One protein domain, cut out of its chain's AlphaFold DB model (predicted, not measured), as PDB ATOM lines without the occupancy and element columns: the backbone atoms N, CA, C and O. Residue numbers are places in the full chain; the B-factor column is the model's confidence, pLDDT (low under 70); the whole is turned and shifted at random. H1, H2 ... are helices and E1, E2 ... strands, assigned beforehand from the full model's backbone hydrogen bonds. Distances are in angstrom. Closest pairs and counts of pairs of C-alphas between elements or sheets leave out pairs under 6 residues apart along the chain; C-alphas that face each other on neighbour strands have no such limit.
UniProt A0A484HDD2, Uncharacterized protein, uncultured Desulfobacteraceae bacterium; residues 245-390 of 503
ATOM      1  N   ALA A 245     -42.982  36.608  42.191       88.25
ATOM      2  CA  ALA A 245     -42.142  36.549  43.388       88.25
ATOM      3  C   ALA A 245     -42.590  35.436  44.354       88.25
ATOM      4  O   ALA A 245     -41.764  34.632  44.788       88.25
ATOM      5  N   ASP A 246     -43.900  35.325  44.612       91.44
ATOM      6  CA  ASP A 246     -44.468  34.268  45.460       91.44
ATOM      7  C   ASP A 246     -44.197  32.878  44.870       91.44
ATOM      8  O   ASP A 246     -43.793  31.958  45.581       91.44
ATOM      9  N   PHE A 247     -44.402  32.720  43.557       94.50
ATOM     10  CA  PHE A 247     -44.174  31.448  42.881       94.50
ATOM     11  C   PHE A 247     -42.702  31.036  42.937       94.50
ATOM     12  O   PHE A 247     -42.417  29.904  43.326       94.50
ATOM     13  N   ILE A 248     -41.785  31.942  42.590       92.06
ATOM     14  CA  ILE A 248     -40.351  31.654  42.561       92.06
ATOM     15  C   ILE A 248     -39.852  31.291  43.963       92.06
ATOM     16  O   ILE A 248     -39.187  30.270  44.120       92.06
ATOM     17  N   ALA A 249     -40.236  32.056  44.989       88.00
ATOM     18  CA  ALA A 249     -39.855  31.771  46.372       88.00
ATOM     19  C   ALA A 249     -40.326  30.382  46.844       88.00
ATOM     20  O   ALA A 249     -39.595  29.692  47.548       88.00
ATOM     21  N   GLN A 250     -41.522  29.952  46.430       93.12
ATOM     22  CA  GLN A 250     -42.115  28.667  46.828       93.12
ATOM     23  C   GLN A 250     -41.679  27.477  45.959       93.12
ATOM     24  O   GLN A 250     -41.983  26.338  46.303       93.12
ATOM     25  N   ASN A 251     -41.028  27.714  44.817       94.25
ATOM     26  CA  ASN A 251     -40.730  26.681  43.817       94.25
ATOM     27  C   ASN A 251     -39.256  26.690  43.379       94.25
ATOM     28  O   ASN A 251     -38.957  26.253  42.270       94.25
ATOM     29  N   ARG A 252     -38.330  27.163  44.227       91.38
ATOM     30  CA  ARG A 252     -36.890  27.204  43.907       91.38
ATOM     31  C   ARG A 252     -36.350  25.852  43.438       91.38
ATOM     32  O   ARG A 252     -35.754  25.807  42.371       91.38
ATOM     33  N   ASP A 253     -36.662  24.766  44.145       91.88
ATOM     34  CA  ASP A 253     -36.214  23.407  43.788       91.88
ATOM     35  C   ASP A 253     -36.719  22.947  42.415       91.88
ATOM     36  O   ASP A 253     -36.028  22.237  41.693       91.88
ATOM     37  N   ARG A 254     -37.936  23.354  42.037       93.12
ATOM     38  CA  ARG A 254     -38.483  23.087  40.700       93.12
ATOM     39  C   ARG A 254     -37.737  23.906  39.649       93.12
ATOM     40  O   ARG A 254     -37.453  23.402  38.570       93.12
ATOM     41  N   LEU A 255     -37.467  25.175  39.940       93.25
ATOM     42  CA  LEU A 255     -36.837  26.091  38.994       93.25
ATOM     43  C   LEU A 255     -35.366  25.751  38.754       93.25
ATOM     44  O   LEU A 255     -34.937  25.802  37.607       93.25
ATOM     45  N   SER A 256     -34.625  25.348  39.787       90.62
ATOM     46  CA  SER A 256     -33.203  24.985  39.680       90.62
ATOM     47  C   SER A 256     -32.961  23.709  38.867       90.62
ATOM     48  O   SER A 256     -31.852  23.463  38.400       90.62
ATOM     49  N   GLN A 257     -34.003  22.903  38.645       90.12
ATOM     50  CA  GLN A 257     -33.954  21.735  37.761       90.12
ATOM     51  C   GLN A 257     -34.111  22.097  36.278       90.12
ATOM     52  O   GLN A 257     -33.889  21.245  35.415       90.12
ATOM     53  N   LEU A 258     -34.508  23.333  35.956       88.12
ATOM     54  CA  LEU A 258     -34.707  23.751  34.574       88.12
ATOM     55  C   LEU A 258     -33.383  24.166  33.923       88.12
ATOM     56  O   LEU A 258     -32.591  24.890  34.533       88.12
ATOM     57  N   PRO A 259     -33.154  23.789  32.652       82.50
ATOM     58  CA  PRO A 259     -31.965  24.209  31.923       82.50
ATOM     59  C   PRO A 259     -31.804  25.736  31.908       82.50
ATOM     60  O   PRO A 259     -32.729  26.462  31.531       82.50
ATOM     61  N   GLY A 260     -30.619  26.212  32.298       79.44
ATOM     62  CA  GLY A 260     -30.252  27.634  32.290       79.44
ATOM     63  C   GLY A 260     -30.701  28.445  33.515       79.44
ATOM     64  O   GLY A 260     -30.429  29.642  33.562       79.44
ATOM     65  N   LEU A 261     -31.362  27.835  34.507       89.06
ATOM     66  CA  LEU A 261     -31.802  28.514  35.734       89.06
ATOM     67  C   LEU A 261     -30.876  28.169  36.906       89.06
ATOM     68  O   LEU A 261     -31.188  27.324  37.740       89.06
ATOM     69  N   THR A 262     -29.732  28.850  36.965       91.81
ATOM     70  CA  THR A 262     -28.853  28.845  38.146       91.81
ATOM     71  C   THR A 262     -29.542  29.504  39.345       91.81
ATOM     72  O   THR A 262     -30.487  30.284  39.181       91.81
ATOM     73  N   ASP A 263     -29.043  29.257  40.558       91.75
ATOM     74  CA  ASP A 263     -29.563  29.912  41.766       91.75
ATOM     75  C   ASP A 263     -29.480  31.442  41.668       91.75
ATOM     76  O   ASP A 263     -30.433  32.134  42.035       91.75
ATOM     77  N   SER A 264     -28.405  31.976  41.075       94.12
ATOM     78  CA  SER A 264     -28.258  33.414  40.849       94.12
ATOM     79  C   SER A 264     -29.228  33.956  39.798       94.12
ATOM     80  O   SER A 264     -29.783  35.042  39.960       94.12
ATOM     81  N   ALA A 265     -29.515  33.197  38.733       93.69
ATOM     82  CA  ALA A 265     -30.564  33.555  37.777       93.69
ATOM     83  C   ALA A 265     -31.940  33.605  38.444       93.69
ATOM     84  O   ALA A 265     -32.704  34.544  38.212       93.69
ATOM     85  N   ILE A 266     -32.235  32.646  39.320       93.00
ATOM     86  CA  ILE A 266     -33.471  32.617  40.104       93.00
ATOM     87  C   ILE A 266     -33.544  33.831  41.041       93.00
ATOM     88  O   ILE A 266     -34.586  34.490  41.082       93.00
ATOM     89  N   ASN A 267     -32.458  34.179  41.739       93.69
ATOM     90  CA  ASN A 267     -32.400  35.366  42.600       93.69
ATOM     91  C   ASN A 267     -32.687  36.654  41.816       93.69
ATOM     92  O   ASN A 267     -33.541  37.450  42.215       93.69
ATOM     93  N   VAL A 268     -32.049  36.820  40.652       94.06
ATOM     94  CA  VAL A 268     -32.303  37.956  39.756       94.06
ATOM     95  C   VAL A 268     -33.762  37.988  39.292       94.06
ATOM     96  O   VAL A 268     -34.377  39.056  39.295       94.06
ATOM     97  N   MET A 269     -34.355  36.841  38.936       92.12
ATOM     98  CA  MET A 269     -35.763  36.792  38.518       92.12
ATOM     99  C   MET A 269     -36.721  37.221  39.628       92.12
ATOM    100  O   MET A 269     -37.690  37.911  39.326       92.12
ATOM    101  N   ILE A 270     -36.469  36.862  40.892       90.00
ATOM    102  CA  ILE A 270     -37.296  37.328  42.020       90.00
ATOM    103  C   ILE A 270     -37.304  38.858  42.062       90.00
ATOM    104  O   ILE A 270     -38.373  39.464  42.136       90.00
ATOM    105  N   ALA A 271     -36.120  39.467  41.967       90.62
ATOM    106  CA  ALA A 271     -35.962  40.908  42.102       90.62
ATOM    107  C   ALA A 271     -36.558  41.697  40.931       90.62
ATOM    108  O   ALA A 271     -37.154  42.757  41.128       90.62
ATOM    109  N   VAL A 272     -36.415  41.187  39.706       90.31
ATOM    110  CA  VAL A 272     -36.990  41.824  38.514       90.31
ATOM    111  C   VAL A 272     -38.502  41.640  38.484       90.31
ATOM    112  O   VAL A 272     -39.226  42.582  38.176       90.31
ATOM    113  N   ALA A 273     -39.008  40.462  38.847       85.75
ATOM    114  CA  ALA A 273     -40.412  40.150  38.651       85.75
ATOM    115  C   ALA A 273     -41.374  40.846  39.636       85.75
ATOM    116  O   ALA A 273     -42.567  40.909  39.349       85.75
ATOM    117  N   GLU A 274     -40.901  41.415  40.757       87.00
ATOM    118  CA  GLU A 274     -41.740  42.289  41.608       87.00
ATOM    119  C   GLU A 274     -42.140  43.590  40.880       87.00
ATOM    120  O   GLU A 274     -43.184  44.173  41.175       87.00
ATOM    121  N   ASN A 275     -41.364  44.016  39.878       87.00
ATOM    122  CA  ASN A 275     -41.695  45.161  39.029       87.00
ATOM    123  C   ASN A 275     -42.661  44.826  37.875       87.00
ATOM    124  O   ASN A 275     -42.983  45.710  37.075       87.00
ATOM    125  N   GLU A 276     -43.094  43.572  37.761       84.62
ATOM    126  CA  GLU A 276     -43.748  43.028  36.571       84.62
ATOM    127  C   GLU A 276     -45.184  42.553  36.851       84.62
ATOM    128  O   GLU A 276     -45.714  42.688  37.957       84.62
ATOM    129  N   GLY A 277     -45.862  42.050  35.815       85.19
ATOM    130  CA  GLY A 277     -47.237  41.562  35.903       85.19
ATOM    131  C   GLY A 277     -47.364  40.200  36.597       85.19
ATOM    132  O   GLY A 277     -46.392  39.476  36.811       85.19
ATOM    133  N   ASN A 278     -48.599  39.800  36.910       94.81
ATOM    134  CA  ASN A 278     -48.867  38.448  37.406       94.81
ATOM    135  C   ASN A 278     -48.766  37.407  36.281       94.81
ATOM    136  O   ASN A 278     -49.030  37.685  35.112       94.81
ATOM    137  N   MET A 279     -48.443  36.171  36.641       96.44
ATOM    138  CA  MET A 279     -48.192  35.069  35.707       96.44
ATOM    139  C   MET A 279     -49.453  34.545  35.004       96.44
ATOM    140  O   MET A 279     -49.344  33.837  34.006       96.44
ATOM    141  N   ASP A 280     -50.641  34.883  35.508       97.50
ATOM    142  CA  ASP A 280     -51.952  34.581  34.915       97.50
ATOM    143  C   ASP A 280     -52.668  35.824  34.364       97.50
ATOM    144  O   ASP A 280     -53.854  35.767  34.027       97.50
ATOM    145  N   SER A 281     -51.959  36.951  34.278       96.62
ATOM    146  CA  SER A 281     -52.513  38.184  33.729       96.62
ATOM    147  C   SER A 281     -52.707  38.105  32.214       96.62
ATOM    148  O   SER A 281     -51.969  37.410  31.510       96.62
ATOM    149  N   ILE A 282     -53.706  38.836  31.722       96.88
ATOM    150  CA  ILE A 282     -54.009  38.968  30.296       96.88
ATOM    151  C   ILE A 282     -54.379  40.413  29.967       96.88
ATOM    152  O   ILE A 282     -54.994  41.114  30.780       96.88
ATOM    153  N   ASN A 283     -54.074  40.828  28.746       95.81
ATOM    154  CA  ASN A 283     -54.624  42.023  28.125       95.81
ATOM    155  C   ASN A 283     -54.889  41.734  26.643       95.81
ATOM    156  O   ASN A 283     -54.034  41.191  25.955       95.81
ATOM    157  N   THR A 284     -56.081  42.080  26.159       96.44
ATOM    158  CA  THR A 284     -56.499  41.858  24.772       96.44
ATOM    159  C   THR A 284     -57.104  43.092  24.117       96.44
ATOM    160  O   THR A 284     -57.886  42.967  23.177       96.44
ATOM    161  N   TRP A 285     -56.803  44.304  24.590       90.38
ATOM    162  CA  TRP A 285     -57.462  45.522  24.091       90.38
ATOM    163  C   TRP A 285     -56.573  46.438  23.242       90.38
ATOM    164  O   TRP A 285     -57.104  47.200  22.434       90.38
ATOM    165  N   ASP A 286     -55.247  46.337  23.354       87.94
ATOM    166  CA  ASP A 286     -54.298  47.226  22.663       87.94
ATOM    167  C   ASP A 286     -53.831  46.694  21.289       87.94
ATOM    168  O   ASP A 286     -54.313  45.671  20.793       87.94
ATOM    169  N   ASN A 287     -52.884  47.389  20.651       89.31
ATOM    170  CA  ASN A 287     -52.357  47.064  19.315       89.31
ATOM    171  C   ASN A 287     -51.503  45.787  19.250       89.31
ATOM    172  O   ASN A 287     -51.117  45.373  18.156       89.31
ATOM    173  N   SER A 288     -51.217  45.156  20.388       91.81
ATOM    174  CA  SER A 288     -50.575  43.844  20.458       91.81
ATOM    175  C   SER A 288     -51.573  42.692  20.378       91.81
ATOM    176  O   SER A 288     -51.131  41.548  20.331       91.81
ATOM    177  N   PHE A 289     -52.883  42.977  20.333       95.38
ATOM    178  CA  PHE A 289     -54.013  42.036  20.229       95.38
ATOM    179  C   PHE A 289     -54.214  41.119  21.436       95.38
ATOM    180  O   PHE A 289     -55.333  41.005  21.922       95.38
ATOM    181  N   MET A 290     -53.147  40.499  21.933       97.50
ATOM    182  CA  MET A 290     -53.127  39.719  23.160       97.50
ATOM    183  C   MET A 290     -51.724  39.744  23.777       97.50
ATOM    184  O   MET A 290     -50.724  39.505  23.092       97.50
ATOM    185  N   THR A 291     -51.666  39.992  25.081       96.94
ATOM    186  CA  THR A 291     -50.485  39.824  25.925       96.94
ATOM    187  C   THR A 291     -50.807  38.930  27.113       96.94
ATOM    188  O   THR A 291     -51.908  38.993  27.661       96.94
ATOM    189  N   PHE A 292     -49.846  38.102  27.521       97.94
ATOM    190  CA  PHE A 292     -50.025  37.127  28.595       97.94
ATOM    191  C   PHE A 292     -48.851  37.121  29.571       97.94
ATOM    192  O   PHE A 292     -47.695  37.233  29.169       97.94
ATOM    193  N   GLY A 293     -49.148  36.901  30.848       95.81
ATOM    194  CA  GLY A 293     -48.165  36.453  31.824       95.81
ATOM    195  C   GLY A 293     -47.226  37.538  32.343       95.81
ATOM    196  O   GLY A 293     -47.447  38.738  32.161       95.81
ATOM    197  N   MET A 294     -46.174  37.099  33.036       92.56
ATOM    198  CA  MET A 294     -45.400  37.972  33.923       92.56
ATOM    199  C   MET A 294     -44.783  39.185  33.221       92.56
ATOM    200  O   MET A 294     -44.854  40.273  33.770       92.56
ATOM    201  N   PHE A 295     -44.264  39.045  31.998       90.06
ATOM    202  CA  PHE A 295     -43.700  40.174  31.233       90.06
ATOM    203  C   PHE A 295     -44.623  40.640  30.097       90.06
ATOM    204  O   PHE A 295     -44.162  41.274  29.152       90.06
ATOM    205  N   GLN A 296     -45.921  40.313  30.157       91.69
ATOM    206  CA  GLN A 296     -46.894  40.665  29.115       91.69
ATOM    207  C   GLN A 296     -46.437  40.231  27.713       91.69
ATOM    208  O   GLN A 296     -46.443  41.019  26.769       91.69
ATOM    209  N   TRP A 297     -46.048  38.961  27.569       95.12
ATOM    210  CA  TRP A 297     -45.572  38.389  26.310       95.12
ATOM    211  C   TRP A 297     -46.618  38.610  25.217       95.12
ATOM    212  O   TRP A 297     -47.761  38.179  25.368       95.12
ATOM    213  N   THR A 298     -46.244  39.297  24.138       96.00
ATOM    214  CA  THR A 298     -47.191  39.749  23.106       96.00
ATOM    215  C   THR A 298     -47.312  38.754  21.960       96.00
ATOM    216  O   THR A 298     -46.358  38.034  21.667       96.00
ATOM    217  N   ILE A 299     -48.435  38.757  21.234       97.19
ATOM    218  CA  ILE A 299     -48.531  38.068  19.929       97.19
ATOM    219  C   ILE A 299     -48.002  38.903  18.747       97.19
ATOM    220  O   ILE A 299     -48.095  38.485  17.593       97.19
ATOM    221  N   GLY A 300     -47.415  40.068  19.035       94.69
ATOM    222  CA  GLY A 300     -46.827  40.984  18.061       94.69
ATOM    223  C   GLY A 300     -47.821  42.013  17.519       94.69
ATOM    224  O   GLY A 300     -48.951  41.681  17.158       94.69
ATOM    225  N   ALA A 301     -47.376  43.266  17.409       91.50
ATOM    226  CA  ALA A 301     -48.164  44.361  16.844       91.50
ATOM    227  C   ALA A 301     -48.167  44.342  15.307       91.50
ATOM    228  O   ALA A 301     -47.209  43.886  14.675       91.50
ATOM    229  N   GLY A 302     -49.241  44.858  14.699       90.56
ATOM    230  CA  GLY A 302     -49.416  44.847  13.243       90.56
ATOM    231  C   GLY A 302     -49.205  43.443  12.665       90.56
ATOM    232  O   GLY A 302     -49.764  42.471  13.171       90.56
ATOM    233  N   GLU A 303     -48.340  43.328  11.660       94.50
ATOM    234  CA  GLU A 303     -47.972  42.052  11.020       94.50
ATOM    235  C   GLU A 303     -46.706  41.398  11.613       94.50
ATOM    236  O   GLU A 303     -46.258  40.342  11.158       94.50
ATOM    237  N   GLY A 304     -46.109  42.015  12.637       95.50
ATOM    238  CA  GLY A 304     -44.875  41.536  13.257       95.50
ATOM    239  C   GLY A 304     -45.068  40.270  14.106       95.50
ATOM    240  O   GLY A 304     -46.181  40.014  14.576       95.50
ATOM    241  N   PRO A 305     -44.001  39.481  14.327       96.94
ATOM    242  CA  PRO A 305     -44.023  38.345  15.246       96.94
ATOM    243  C   PRO A 305     -44.072  38.810  16.712       96.94
ATOM    244  O   PRO A 305     -43.752  39.960  17.020       96.94
ATOM    245  N   GLY A 306     -44.441  37.906  17.621       95.75
ATOM    246  CA  GLY A 306     -44.550  38.174  19.060       95.75
ATOM    247  C   GLY A 306     -43.729  37.225  19.929       95.75
ATOM    248  O   GLY A 306     -43.355  36.146  19.476       95.75
ATOM    249  N   GLU A 307     -43.473  37.615  21.180       95.75
ATOM    250  CA  GLU A 307     -42.745  36.803  22.174       95.75
ATOM    251  C   GLU A 307     -43.604  35.659  22.745       95.75
ATOM    252  O   GLU A 307     -43.085  34.617  23.138       95.75
ATOM    253  N   LEU A 308     -44.935  35.796  22.741       97.88
ATOM    254  CA  LEU A 308     -45.839  34.778  23.279       97.88
ATOM    255  C   LEU A 308     -45.775  33.437  22.517       97.88
ATOM    256  O   LEU A 308     -45.725  32.399  23.175       97.88
ATOM    257  N   PRO A 309     -45.695  33.405  21.171       98.44
ATOM    258  CA  PRO A 309     -45.365  32.181  20.444       98.44
ATOM    259  C   PRO A 309     -44.067  31.502  20.895       98.44
ATOM    260  O   PRO A 309     -44.042  30.280  21.009       98.44
ATOM    261  N   ALA A 310     -43.009  32.257  21.208       97.19
ATOM    262  CA  ALA A 310     -41.743  31.685  21.674       97.19
ATOM    263  C   ALA A 310     -41.861  31.078  23.084       97.19
ATOM    264  O   ALA A 310     -41.348  29.984  23.333       97.19
ATOM    265  N   LEU A 311     -42.620  31.713  23.983       97.75
ATOM    266  CA  LEU A 311     -42.998  31.094  25.257       97.75
ATOM    267  C   LEU A 311     -43.765  29.780  25.029       97.75
ATOM    268  O   LEU A 311     -43.451  28.763  25.647       97.75
ATOM    269  N   LEU A 312     -44.750  29.784  24.127       98.44
ATOM    270  CA  LEU A 312     -45.547  28.596  23.816       98.44
ATOM    271  C   LEU A 312     -44.717  27.488  23.169       98.44
ATOM    272  O   LEU A 312     -44.959  26.320  23.455       98.44
ATOM    273  N   LYS A 313     -43.690  27.831  22.385       97.75
ATOM    274  CA  LYS A 313     -42.687  26.876  21.906       97.75
ATOM    275  C   LYS A 313     -41.957  26.201  23.058       97.75
ATOM    276  O   LYS A 313     -41.903  24.977  23.095       97.75
ATOM    277  N   LYS A 314     -41.463  26.971  24.030       95.38
ATOM    278  CA  LYS A 314     -40.796  26.404  25.210       95.38
ATOM    279  C   LYS A 314     -41.731  25.475  25.988       95.38
ATOM    280  O   LYS A 314     -41.298  24.400  26.394       95.38
ATOM    281  N   ILE A 315     -43.002  25.852  26.147       97.75
ATOM    282  CA  ILE A 315     -44.022  24.992  26.764       97.75
ATOM    283  C   ILE A 315     -44.226  23.719  25.935       97.75
ATOM    284  O   ILE A 315     -44.172  22.637  26.497       97.75
ATOM    285  N   LYS A 316     -44.402  23.818  24.612       97.94
ATOM    286  CA  LYS A 316     -44.624  22.665  23.726       97.94
ATOM    287  C   LYS A 316     -43.457  21.680  23.731       97.94
ATOM    288  O   LYS A 316     -43.682  20.474  23.732       97.94
ATOM    289  N   ASP A 317     -42.231  22.189  23.754       95.56
ATOM    290  CA  ASP A 317     -41.022  21.366  23.725       95.56
ATOM    291  C   ASP A 317     -40.813  20.586  25.039       95.56
ATOM    292  O   ASP A 317     -40.314  19.464  25.006       95.56
ATOM    293  N   HIS A 318     -41.198  21.155  26.191       93.88
ATOM    294  CA  HIS A 318     -40.944  20.560  27.518       93.88
ATOM    295  C   HIS A 318     -42.178  19.903  28.157       93.88
ATOM    296  O   HIS A 318     -42.043  18.956  28.927       93.88
ATOM    297  N   HIS A 319     -43.372  20.398  27.837       96.81
ATOM    298  CA  HIS A 319     -44.669  19.976  28.372       96.81
ATOM    299  C   HIS A 319     -45.709  19.888  27.236       96.81
ATOM    300  O   HIS A 319     -46.673  20.664  27.205       96.81
ATOM    301  N   PRO A 320     -45.518  18.981  26.255       98.19
ATOM    302  CA  PRO A 320     -46.405  18.869  25.094       98.19
ATOM    303  C   PRO A 320     -47.852  18.534  25.477       98.19
ATOM    304  O   PRO A 320     -48.783  18.952  24.796       98.19
ATOM    305  N   ASP A 321     -48.051  17.824  26.585       98.31
ATOM    306  CA  ASP A 321     -49.353  17.515  27.172       98.31
ATOM    307  C   ASP A 321     -50.070  18.768  27.696       98.31
ATOM    308  O   ASP A 321     -51.258  18.952  27.432       98.31
ATOM    309  N   LEU A 322     -49.355  19.666  28.383       98.25
ATOM    310  CA  LEU A 322     -49.921  20.937  28.841       98.25
ATOM    311  C   LEU A 322     -50.176  21.896  27.679       98.25
ATOM    312  O   LEU A 322     -51.185  22.602  27.683       98.25
ATOM    313  N   PHE A 323     -49.291  21.907  26.677       98.62
ATOM    314  CA  PHE A 323     -49.524  22.663  25.449       98.62
ATOM    315  C   PHE A 323     -50.810  22.205  24.761       98.62
ATOM    316  O   PHE A 323     -51.662  23.030  24.432       98.62
ATOM    317  N   GLU A 324     -50.965  20.893  24.571       98.00
ATOM    318  CA  GLU A 324     -52.157  20.322  23.955       98.00
ATOM    319  C   GLU A 324     -53.403  20.655  24.778       98.00
ATOM    320  O   GLU A 324     -54.378  21.170  24.239       98.00
ATOM    321  N   LYS A 325     -53.343  20.464  26.100       95.38
ATOM    322  CA  LYS A 325     -54.453  20.735  27.018       95.38
ATOM    323  C   LYS A 325     -54.960  22.178  26.949       95.38
ATOM    324  O   LYS A 325     -56.168  22.380  26.947       95.38
ATOM    325  N   TYR A 326     -54.066  23.169  26.985       96.31
ATOM    326  CA  TYR A 326     -54.464  24.578  27.116       96.31
ATOM    327  C   TYR A 326     -54.560  25.326  25.782       96.31
ATOM    328  O   TYR A 326     -55.189  26.384  25.738       96.31
ATOM    329  N   TYR A 327     -53.943  24.820  24.710       97.31
ATOM    330  CA  TYR A 327     -53.830  25.543  23.438       97.31
ATOM    331  C   TYR A 327     -54.144  24.652  22.227       97.31
ATOM    332  O   TYR A 327     -55.039  24.984  21.446       97.31
ATOM    333  N   GLY A 328     -53.453  23.514  22.094       97.00
ATOM    334  CA  GLY A 328     -53.547  22.628  20.924       97.00
ATOM    335  C   GLY A 328     -54.952  22.074  20.682       97.00
ATOM    336  O   GLY A 328     -55.477  22.184  19.574       97.00
ATOM    337  N   ALA A 329     -55.631  21.630  21.743       94.94
ATOM    338  CA  ALA A 329     -57.000  21.113  21.694       94.94
ATOM    339  C   ALA A 329     -58.034  22.169  21.255       94.94
ATOM    340  O   ALA A 329     -59.142  21.832  20.832       94.94
ATOM    341  N   HIS A 330     -57.674  23.453  21.323       94.12
ATOM    342  CA  HIS A 330     -58.483  24.578  20.848       94.12
ATOM    343  C   HIS A 330     -58.089  25.034  19.433       94.12
ATOM    344  O   HIS A 330     -58.584  26.050  18.945       94.12
ATOM    345  N   GLY A 331     -57.202  24.287  18.770       95.69
ATOM    346  CA  GLY A 331     -56.719  24.552  17.422       95.69
ATOM    347  C   GLY A 331     -55.581  25.568  17.340       95.69
ATOM    348  O   GLY A 331     -55.200  25.925  16.225       95.69
ATOM    349  N   LEU A 332     -55.052  26.059  18.469       98.00
ATOM    350  CA  LEU A 332     -53.921  26.988  18.466       98.00
ATOM    351  C   LEU A 332     -52.609  26.215  18.341       98.00
ATOM    352  O   LEU A 332     -52.331  25.320  19.134       98.00
ATOM    353  N   ASP A 333     -51.769  26.609  17.390       98.50
ATOM    354  CA  ASP A 333     -50.403  26.098  17.285       98.50
ATOM    355  C   ASP A 333     -49.402  27.223  16.973       98.50
ATOM    356  O   ASP A 333     -49.792  28.353  16.688       98.50
ATOM    357  N   ILE A 334     -48.106  26.935  17.022       98.38
ATOM    358  CA  ILE A 334     -46.999  27.834  16.689       98.38
ATOM    359  C   ILE A 334     -46.469  27.568  15.274       98.38
ATOM    360  O   ILE A 334     -46.441  26.434  14.799       98.38
ATOM    361  N   VAL A 335     -46.002  28.616  14.597       98.25
ATOM    362  CA  VAL A 335     -45.340  28.527  13.286       98.25
ATOM    363  C   VAL A 335     -44.274  29.610  13.160       98.25
ATOM    364  O   VAL A 335     -44.383  30.666  13.785       98.25
ATOM    365  N   ASP A 336     -43.220  29.347  12.384       97.75
ATOM    366  CA  ASP A 336     -42.106  30.280  12.151       97.75
ATOM    367  C   ASP A 336     -41.577  30.910  13.450       97.75
ATOM    368  O   ASP A 336     -41.395  32.123  13.555       97.75
ATOM    369  N   THR A 337     -41.421  30.075  14.478       97.38
ATOM    370  CA  THR A 337     -41.122  30.503  15.845       97.38
ATOM    371  C   THR A 337     -39.698  30.121  16.218       97.38
ATOM    372  O   THR A 337     -39.350  28.940  16.234       97.38
ATOM    373  N   GLY A 338     -38.883  31.133  16.508       93.06
ATOM    374  CA  GLY A 338     -37.548  30.973  17.077       93.06
ATOM    375  C   GLY A 338     -37.551  31.120  18.600       93.06
ATOM    376  O   GLY A 338     -38.593  31.055  19.245       93.06
ATOM    377  N   GLU A 339     -36.372  31.379  19.165       87.25
ATOM    378  CA  GLU A 339     -36.184  31.515  20.620       87.25
ATOM    379  C   GLU A 339     -36.810  32.785  21.216       87.25
ATOM    380  O   GLU A 339     -37.146  32.819  22.396       87.25
ATOM    381  N   VAL A 340     -36.942  33.844  20.410       89.25
ATOM    382  CA  VAL A 340     -37.377  35.171  20.885       89.25
ATOM    383  C   VAL A 340     -38.794  35.491  20.444       89.25
ATOM    384  O   VAL A 340     -39.555  36.085  21.198       89.25
ATOM    385  N   SER A 341     -39.154  35.137  19.214       95.50
ATOM    386  CA  SER A 341     -40.463  35.466  18.676       95.50
ATOM    387  C   SER A 341     -40.912  34.504  17.587       95.50
ATOM    388  O   SER A 341     -40.122  33.731  17.037       95.50
ATOM    389  N   GLY A 342     -42.206  34.553  17.285       97.94
ATOM    390  CA  GLY A 342     -42.821  33.756  16.236       97.94
ATOM    391  C   GLY A 342     -44.245  34.179  15.923       97.94
ATOM    392  O   GLY A 342     -44.668  35.289  16.257       97.94
ATOM    393  N   TYR A 343     -44.982  33.271  15.292       98.56
ATOM    394  CA  TYR A 343     -46.381  33.445  14.923       98.56
ATOM    395  C   TYR A 343     -47.229  32.290  15.449       98.56
ATOM    396  O   TYR A 343     -46.738  31.182  15.664       98.56
ATOM    397  N   PHE A 344     -48.527  32.540  15.593       98.62
ATOM    398  CA  PHE A 344     -49.505  31.484  15.821       98.62
ATOM    399  C   PHE A 344     -50.162  31.027  14.522       98.62
ATOM    400  O   PHE A 344     -50.237  31.762  13.534       98.62
ATOM    401  N   THR A 345     -50.686  29.808  14.557       98.38
ATOM    402  CA  THR A 345     -51.740  29.334  13.673       98.38
ATOM    403  C   THR A 345     -52.992  29.059  14.492       98.38
ATOM    404  O   THR A 345     -52.897  28.663  15.651       98.38
ATOM    405  N   LEU A 346     -54.157  29.245  13.879       97.38
ATOM    406  CA  LEU A 346     -55.429  28.782  14.412       97.38
ATOM    407  C   LEU A 346     -56.086  27.869  13.382       97.38
ATOM    408  O   LEU A 346     -56.348  28.293  12.255       97.38
ATOM    409  N   ASN A 347     -56.325  26.612  13.751       95.88
ATOM    410  CA  ASN A 347     -56.839  25.568  12.862       95.88
ATOM    411  C   ASN A 347     -56.019  25.461  11.561       95.88
ATOM    412  O   ASN A 347     -56.565  25.375  10.462       95.88
ATOM    413  N   GLY A 348     -54.690  25.549  11.683       96.50
ATOM    414  CA  GLY A 348     -53.747  25.507  10.562       96.50
ATOM    415  C   GLY A 348     -53.604  26.814   9.769       96.50
ATOM    416  O   GLY A 348     -52.698  26.922   8.943       96.50
ATOM    417  N   LYS A 349     -54.430  27.840  10.019       97.81
ATOM    418  CA  LYS A 349     -54.278  29.159   9.390       97.81
ATOM    419  C   LYS A 349     -53.290  30.012  10.182       97.81
ATOM    420  O   LYS A 349     -53.562  30.352  11.328       97.81
ATOM    421  N   LYS A 350     -52.176  30.415   9.564       98.12
ATOM    422  CA  LYS A 350     -51.226  31.371  10.159       98.12
ATOM    423  C   LYS A 350     -51.892  32.728  10.413       98.12
ATOM    424  O   LYS A 350     -52.570  33.254   9.532       98.12
ATOM    425  N   LEU A 351     -51.662  33.296  11.596       97.94
ATOM    426  CA  LEU A 351     -52.204  34.588  12.009       97.94
ATOM    427  C   LEU A 351     -51.165  35.691  11.785       97.94
ATOM    428  O   LEU A 351     -50.209  35.809  12.553       97.94
ATOM    429  N   VAL A 352     -51.327  36.481  10.720       96.19
ATOM    430  CA  VAL A 352     -50.371  37.546  10.364       96.19
ATOM    431  C   VAL A 352     -51.041  38.907  10.392       96.19
ATOM    432  O   VAL A 352     -50.568  39.802  11.085       96.19
ATOM    433  N   THR A 353     -52.137  39.061   9.655       95.44
ATOM    434  CA  THR A 353     -52.806  40.354   9.517       95.44
ATOM    435  C   THR A 353     -53.499  40.753  10.817       95.44
ATOM    436  O   THR A 353     -53.783  39.916  11.678       95.44
ATOM    437  N   GLN A 354     -53.839  42.038  10.945       90.94
ATOM    438  CA  GLN A 354     -54.606  42.520  12.096       90.94
ATOM    439  C   GLN A 354     -55.923  41.751  12.263       90.94
ATOM    440  O   GLN A 354     -56.262  41.366  13.375       90.94
ATOM    441  N   ALA A 355     -56.626  41.469  11.160       89.62
ATOM    442  CA  ALA A 355     -57.877  40.714  11.176       89.62
ATOM    443  C   ALA A 355     -57.684  39.262  11.641       89.62
ATOM    444  O   ALA A 355     -58.540  38.722  12.333       89.62
ATOM    445  N   ASP A 356     -56.554  38.633  11.297       95.12
ATOM    446  CA  ASP A 356     -56.256  37.281  11.775       95.12
ATOM    447  C   ASP A 356     -56.003  37.265  13.285       95.12
ATOM    448  O   ASP A 356     -56.472  36.376  13.991       95.12
ATOM    449  N   LYS A 357     -55.257  38.257  13.781       96.56
ATOM    450  CA  LYS A 357     -54.890  38.366  15.196       96.56
ATOM    451  C   LYS A 357     -56.053  38.808  16.080       96.56
ATOM    452  O   LYS A 357     -56.093  38.421  17.244       96.56
ATOM    453  N   ASP A 358     -57.005  39.571  15.543       94.00
ATOM    454  CA  ASP A 358     -58.170  40.069  16.286       94.00
ATOM    455  C   ASP A 358     -59.033  38.937  16.865       94.00
ATOM    456  O   ASP A 358     -59.625  39.093  17.928       94.00
ATOM    457  N   ILE A 359     -59.009  37.756  16.234       93.88
ATOM    458  CA  ILE A 359     -59.672  36.542  16.731       93.88
ATOM    459  C   ILE A 359     -59.197  36.190  18.153       93.88
ATOM    460  O   ILE A 359     -59.990  35.750  18.982       93.88
ATOM    461  N   LEU A 360     -57.924  36.444  18.475       96.19
ATOM    462  CA  LEU A 360     -57.352  36.157  19.793       96.19
ATOM    463  C   LEU A 360     -57.767  37.163  20.879       96.19
ATOM    464  O   LEU A 360     -57.447  36.962  22.048       96.19
ATOM    465  N   ARG A 361     -58.545  38.202  20.537       95.25
ATOM    466  CA  ARG A 361     -59.256  39.017  21.536       95.25
ATOM    467  C   ARG A 361     -60.482  38.314  22.117       95.25
ATOM    468  O   ARG A 361     -61.056  38.816  23.085       95.25
ATOM    469  N   GLY A 362     -60.880  37.179  21.533       91.12
ATOM    470  CA  GLY A 362     -61.985  36.346  21.991       91.12
ATOM    471  C   GLY A 362     -61.906  36.021  23.485       91.12
ATOM    472  O   GLY A 362     -60.831  35.849  24.072       91.12
ATOM    473  N   ASN A 363     -63.078  35.951  24.112       91.38
ATOM    474  CA  ASN A 363     -63.215  35.724  25.550       91.38
ATOM    475  C   ASN A 363     -62.617  34.370  25.965       91.38
ATOM    476  O   ASN A 363     -62.034  34.247  27.043       91.38
ATOM    477  N   GLU A 364     -62.725  33.371  25.089       93.25
ATOM    478  CA  GLU A 364     -62.182  32.032  25.264       93.25
ATOM    479  C   GLU A 364     -60.655  32.041  25.385       93.25
ATOM    480  O   GLU A 364     -60.120  31.410  26.289       93.25
ATOM    481  N   TRP A 365     -59.946  32.835  24.576       96.44
ATOM    482  CA  TRP A 365     -58.485  32.926  24.644       96.44
ATOM    483  C   TRP A 365     -58.024  33.596  25.928       96.44
ATOM    484  O   TRP A 365     -57.112  33.101  26.590       96.44
ATOM    485  N   SER A 366     -58.716  34.662  26.339       96.31
ATOM    486  CA  SER A 366     -58.450  35.310  27.627       96.31
ATOM    487  C   SER A 366     -58.614  34.321  28.787       96.31
ATOM    488  O   SER A 366     -57.787  34.282  29.697       96.31
ATOM    489  N   PHE A 367     -59.639  33.467  28.724       96.94
ATOM    490  CA  PHE A 367     -59.867  32.409  29.703       96.94
ATOM    491  C   PHE A 367     -58.788  31.320  29.662       96.94
ATOM    492  O   PHE A 367     -58.178  31.052  30.696       96.94
ATOM    493  N   TYR A 368     -58.498  30.729  28.501       96.94
ATOM    494  CA  TYR A 368     -57.531  29.634  28.373       96.94
ATOM    495  C   TYR A 368     -56.130  30.040  28.818       96.94
ATOM    496  O   TYR A 368     -55.513  29.344  29.628       96.94
ATOM    497  N   PHE A 369     -55.651  31.204  28.375       98.06
ATOM    498  CA  PHE A 369     -54.340  31.698  28.780       98.06
ATOM    499  C   PHE A 369     -54.299  32.003  30.283       98.06
ATOM    500  O   PHE A 369     -53.413  31.497  30.973       98.06
ATOM    501  N   SER A 370     -55.280  32.716  30.844       97.69
ATOM    502  CA  SER A 370     -55.300  32.978  32.290       97.69
ATOM    503  C   SER A 370     -55.461  31.711  33.140       97.69
ATOM    504  O   SER A 370     -54.876  31.624  34.219       97.69
ATOM    505  N   VAL A 371     -56.189  30.691  32.675       96.88
ATOM    506  CA  VAL A 371     -56.240  29.384  33.351       96.88
ATOM    507  C   VAL A 371     -54.881  28.683  33.280       96.88
ATOM    508  O   VAL A 371     -54.413  28.198  34.313       96.88
ATOM    509  N   SER A 372     -54.224  28.683  32.115       97.69
ATOM    510  CA  SER A 372     -52.896  28.081  31.930       97.69
ATOM    511  C   SER A 372     -51.832  28.739  32.815       97.69
ATOM    512  O   SER A 372     -51.026  28.049  33.428       97.69
ATOM    513  N   GLY A 373     -51.892  30.061  33.013       97.50
ATOM    514  CA  GLY A 373     -50.979  30.804  33.890       97.50
ATOM    515  C   GLY A 373     -51.104  30.472  35.381       97.50
ATOM    516  O   GLY A 373     -50.326  30.970  36.194       97.50
ATOM    517  N   ARG A 374     -52.065  29.624  35.767       96.50
ATOM    518  CA  ARG A 374     -52.200  29.088  37.133       96.50
ATOM    519  C   ARG A 374     -51.518  27.733  37.301       96.50
ATOM    520  O   ARG A 374     -51.272  27.323  38.439       96.50
ATOM    521  N   ASP A 375     -51.202  27.061  36.203       97.62
ATOM    522  CA  ASP A 375     -50.481  25.799  36.194       97.62
ATOM    523  C   ASP A 375     -49.022  26.028  36.638       97.62
ATOM    524  O   ASP A 375     -48.390  26.997  36.202       97.62
ATOM    525  N   PRO A 376     -48.483  25.247  37.591       96.94
ATOM    526  CA  PRO A 376     -47.129  25.465  38.087       96.94
ATOM    527  C   PRO A 376     -46.050  25.259  37.016       96.94
ATOM    528  O   PRO A 376     -45.054  25.978  37.050       96.94
ATOM    529  N   ASP A 377     -46.239  24.359  36.054       96.81
ATOM    530  CA  ASP A 377     -45.199  24.067  35.064       96.81
ATOM    531  C   ASP A 377     -45.219  25.096  33.917       96.81
ATOM    532  O   ASP A 377     -44.169  25.548  33.464       96.81
ATOM    533  N   ILE A 378     -46.398  25.629  33.565       98.06
ATOM    534  CA  ILE A 378     -46.512  26.815  32.690       98.06
ATOM    535  C   ILE A 378     -45.868  28.044  33.343       98.06
ATOM    536  O   ILE A 378     -45.170  28.820  32.686       98.06
ATOM    537  N   ARG A 379     -46.066  28.236  34.653       97.00
ATOM    538  CA  ARG A 379     -45.410  29.320  35.401       97.00
ATOM    539  C   ARG A 379     -43.893  29.147  35.429       97.00
ATOM    540  O   ARG A 379     -43.168  30.113  35.209       97.00
ATOM    541  N   ALA A 380     -43.406  27.929  35.623       96.19
ATOM    542  CA  ALA A 380     -41.986  27.620  35.551       96.19
ATOM    543  C   ALA A 380     -41.398  27.901  34.154       96.19
ATOM    544  O   ALA A 380     -40.336  28.522  34.043       96.19
ATOM    545  N   ALA A 381     -42.131  27.567  33.087       95.88
ATOM    546  CA  ALA A 381     -41.754  27.908  31.716       95.88
ATOM    547  C   ALA A 381     -41.673  29.427  31.486       95.88
ATOM    548  O   ALA A 381     -40.749  29.880  30.811       95.88
ATOM    549  N   GLN A 382     -42.568  30.228  32.084       96.19
ATOM    550  CA  GLN A 382     -42.482  31.695  32.029       96.19
ATOM    551  C   GLN A 382     -41.202  32.229  32.684       96.19
ATOM    552  O   GLN A 382     -40.547  33.089  32.099       96.19
ATOM    553  N   VAL A 383     -40.810  31.702  33.851       94.44
ATOM    554  CA  VAL A 383     -39.553  32.094  34.517       94.44
ATOM    555  C   VAL A 383     -38.350  31.702  33.657       94.44
ATOM    556  O   VAL A 383     -37.464  32.521  33.424       94.44
ATOM    557  N   SER A 384     -38.342  30.483  33.108       92.62
ATOM    558  CA  SER A 384     -37.276  30.041  32.199       92.62
ATOM    559  C   SER A 384     -37.188  30.911  30.942       92.62
ATOM    560  O   SER A 384     -36.095  31.258  30.491       92.62
ATOM    561  N   HIS A 385     -38.330  31.299  30.375       93.19
ATOM    562  CA  HIS A 385     -38.371  32.191  29.222       93.19
ATOM    563  C   HIS A 385     -37.865  33.599  29.566       93.19
ATOM    564  O   HIS A 385     -37.070  34.161  28.811       93.19
ATOM    565  N   ALA A 386     -38.218  34.134  30.737       91.56
ATOM    566  CA  ALA A 386     -37.696  35.409  31.223       91.56
ATOM    567  C   ALA A 386     -36.164  35.412  31.347       91.56
ATOM    568  O   ALA A 386     -35.523  36.332  30.835       91.56
ATOM    569  N   VAL A 387     -35.567  34.363  31.925       91.00
ATOM    570  CA  VAL A 387     -34.100  34.221  32.005       91.00
ATOM    571  C   VAL A 387     -33.473  34.129  30.614       91.00
ATOM    572  O   VAL A 387     -32.465  34.784  30.354       91.00
ATOM    573  N   SER A 388     -34.096  33.393  29.683       89.00
ATOM    574  CA  SER A 388     -33.571  33.233  28.317       89.00
ATOM    575  C   SER A 388     -33.432  34.555  27.549       89.00
ATOM    576  O   SER A 388     -32.642  34.647  26.608       89.00
ATOM    577  N   ARG A 389     -34.115  35.619  27.999       89.00
ATOM    578  CA  ARG A 389     -33.967  36.973  27.457       89.00
ATOM    579  C   ARG A 389     -32.551  37.525  27.637       89.00
ATOM    580  O   ARG A 389     -32.092  38.275  26.783       89.00
ATOM    581  N   LEU A 390     -31.814  37.129  28.678       91.69
ATOM    582  CA  LEU A 390     -30.396  37.494  28.820       91.69
ATOM    583  C   LEU A 390     -29.573  37.002  27.622       91.69
ATOM    584  O   LEU A 390     -28.706  37.721  27.121       91.69
TER     585      LEU A 390
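What this domain is: This is residues 245 to 390 of the 503 residues of an uncharacterized protein of uncultured Desulfobacteraceae bacterium (UniProt A0A484HDD2). The longest helix, H8, runs between two unequal parts: a small cap of H1, H2 and H3 on one side, and a larger body on the other in which H4 packs on H8 and on the short hairpin of E1 and E2. H5 and H7 lie along one side of that body, H6 is at its far end beyond E2, and a long looped stretch, residues 274 to 306, leads from the cap into H4. The 146 printed residues include eight named helices and two named strands, in the order H1 H2 H3 H4 H5 E1 E2 H6 H7 H8; the two-stranded sheet, E1 - E2, is antiparallel, and the class is mostly helix. The whole is compact, with a radius of gyration of the C-alphas of 14.5 A and spans of 42 by 29 by 25 A.

Where its parts are: H1, residues 245 to 250, begins with C-alpha 245 at (-42.142, 36.549, 43.388). H2 is residues 252 to 255, and H3, residues 263 to 273, is 15.2 A long. H4, residues 307 to 318, is 17.2 A long and begins with C-alpha 307 at (-42.745, 36.803, 22.174). H5 is residues 320 to 326, E1 residues 332 to 335, E2 residues 343 to 346 and H6 residues 354 to 361. H7, residues 363 to 372, is 14.3 A long. H8, residues 376 to 390, is 22.6 A long and ends with C-alpha 390 at (-30.396, 37.494, 28.820).

How they stand to each other: H8 is the hub, touching three helices. With residues 380 to 384 alone it touches H2, closest at the C-alphas of Leu 255 and Ala 380, 6.4 A apart. It touches H3 with residues 383 to 387 alone, about perpendicular at 85 degrees, closest at C-alphas 265 and 387, 6.8 A. H4 touches H8 at a steep tilt of 59 degrees, opposite ways, closest at C-alphas 315 and 381, 6.2 A. H1 touches H3, closest at C-alphas 245 and 270, 5.1 A. H4 touches H5, closest at C-alphas 316 and 323, 5.2 A; H5 and H7 only just touch, with 3 pairs of C-alphas within 8 A, closest at 326 and 368, 6.0 A. The closest C-alphas of H4 and E1 are those of Pro 309 and Ile 334, 6.0 A. In the hairpin of E1 and E2, N 333 and O 345 are 2.9 A apart and N 345 and O 333 2.7 A, within hydrogen-bond range. E2 and H6 are near each other, with 10 pairs of C-alphas within 10 A; H6 and H8 are apart. In H1, H3, H4, H5 and H7 every O i to N i+4 pair is within hydrogen-bond range; H8 has 10 of 11, H6 1 of 4, with 3 of 5 O i to N i+3 pairs, and H2 is too short for an i+4 pair.

The domain as a whole: The two C-alphas farthest apart, those of Asp 263 and Ala 355, are 43.1 A apart. The printed part has no cut. The link from H3 to H4, 33 residues, is long; within it residues 291 to 292 pair antiparallel with 282 to 283 and with 297 to 298. The mean pLDDT of the printed part is 94.3, and no printed residue is under 70.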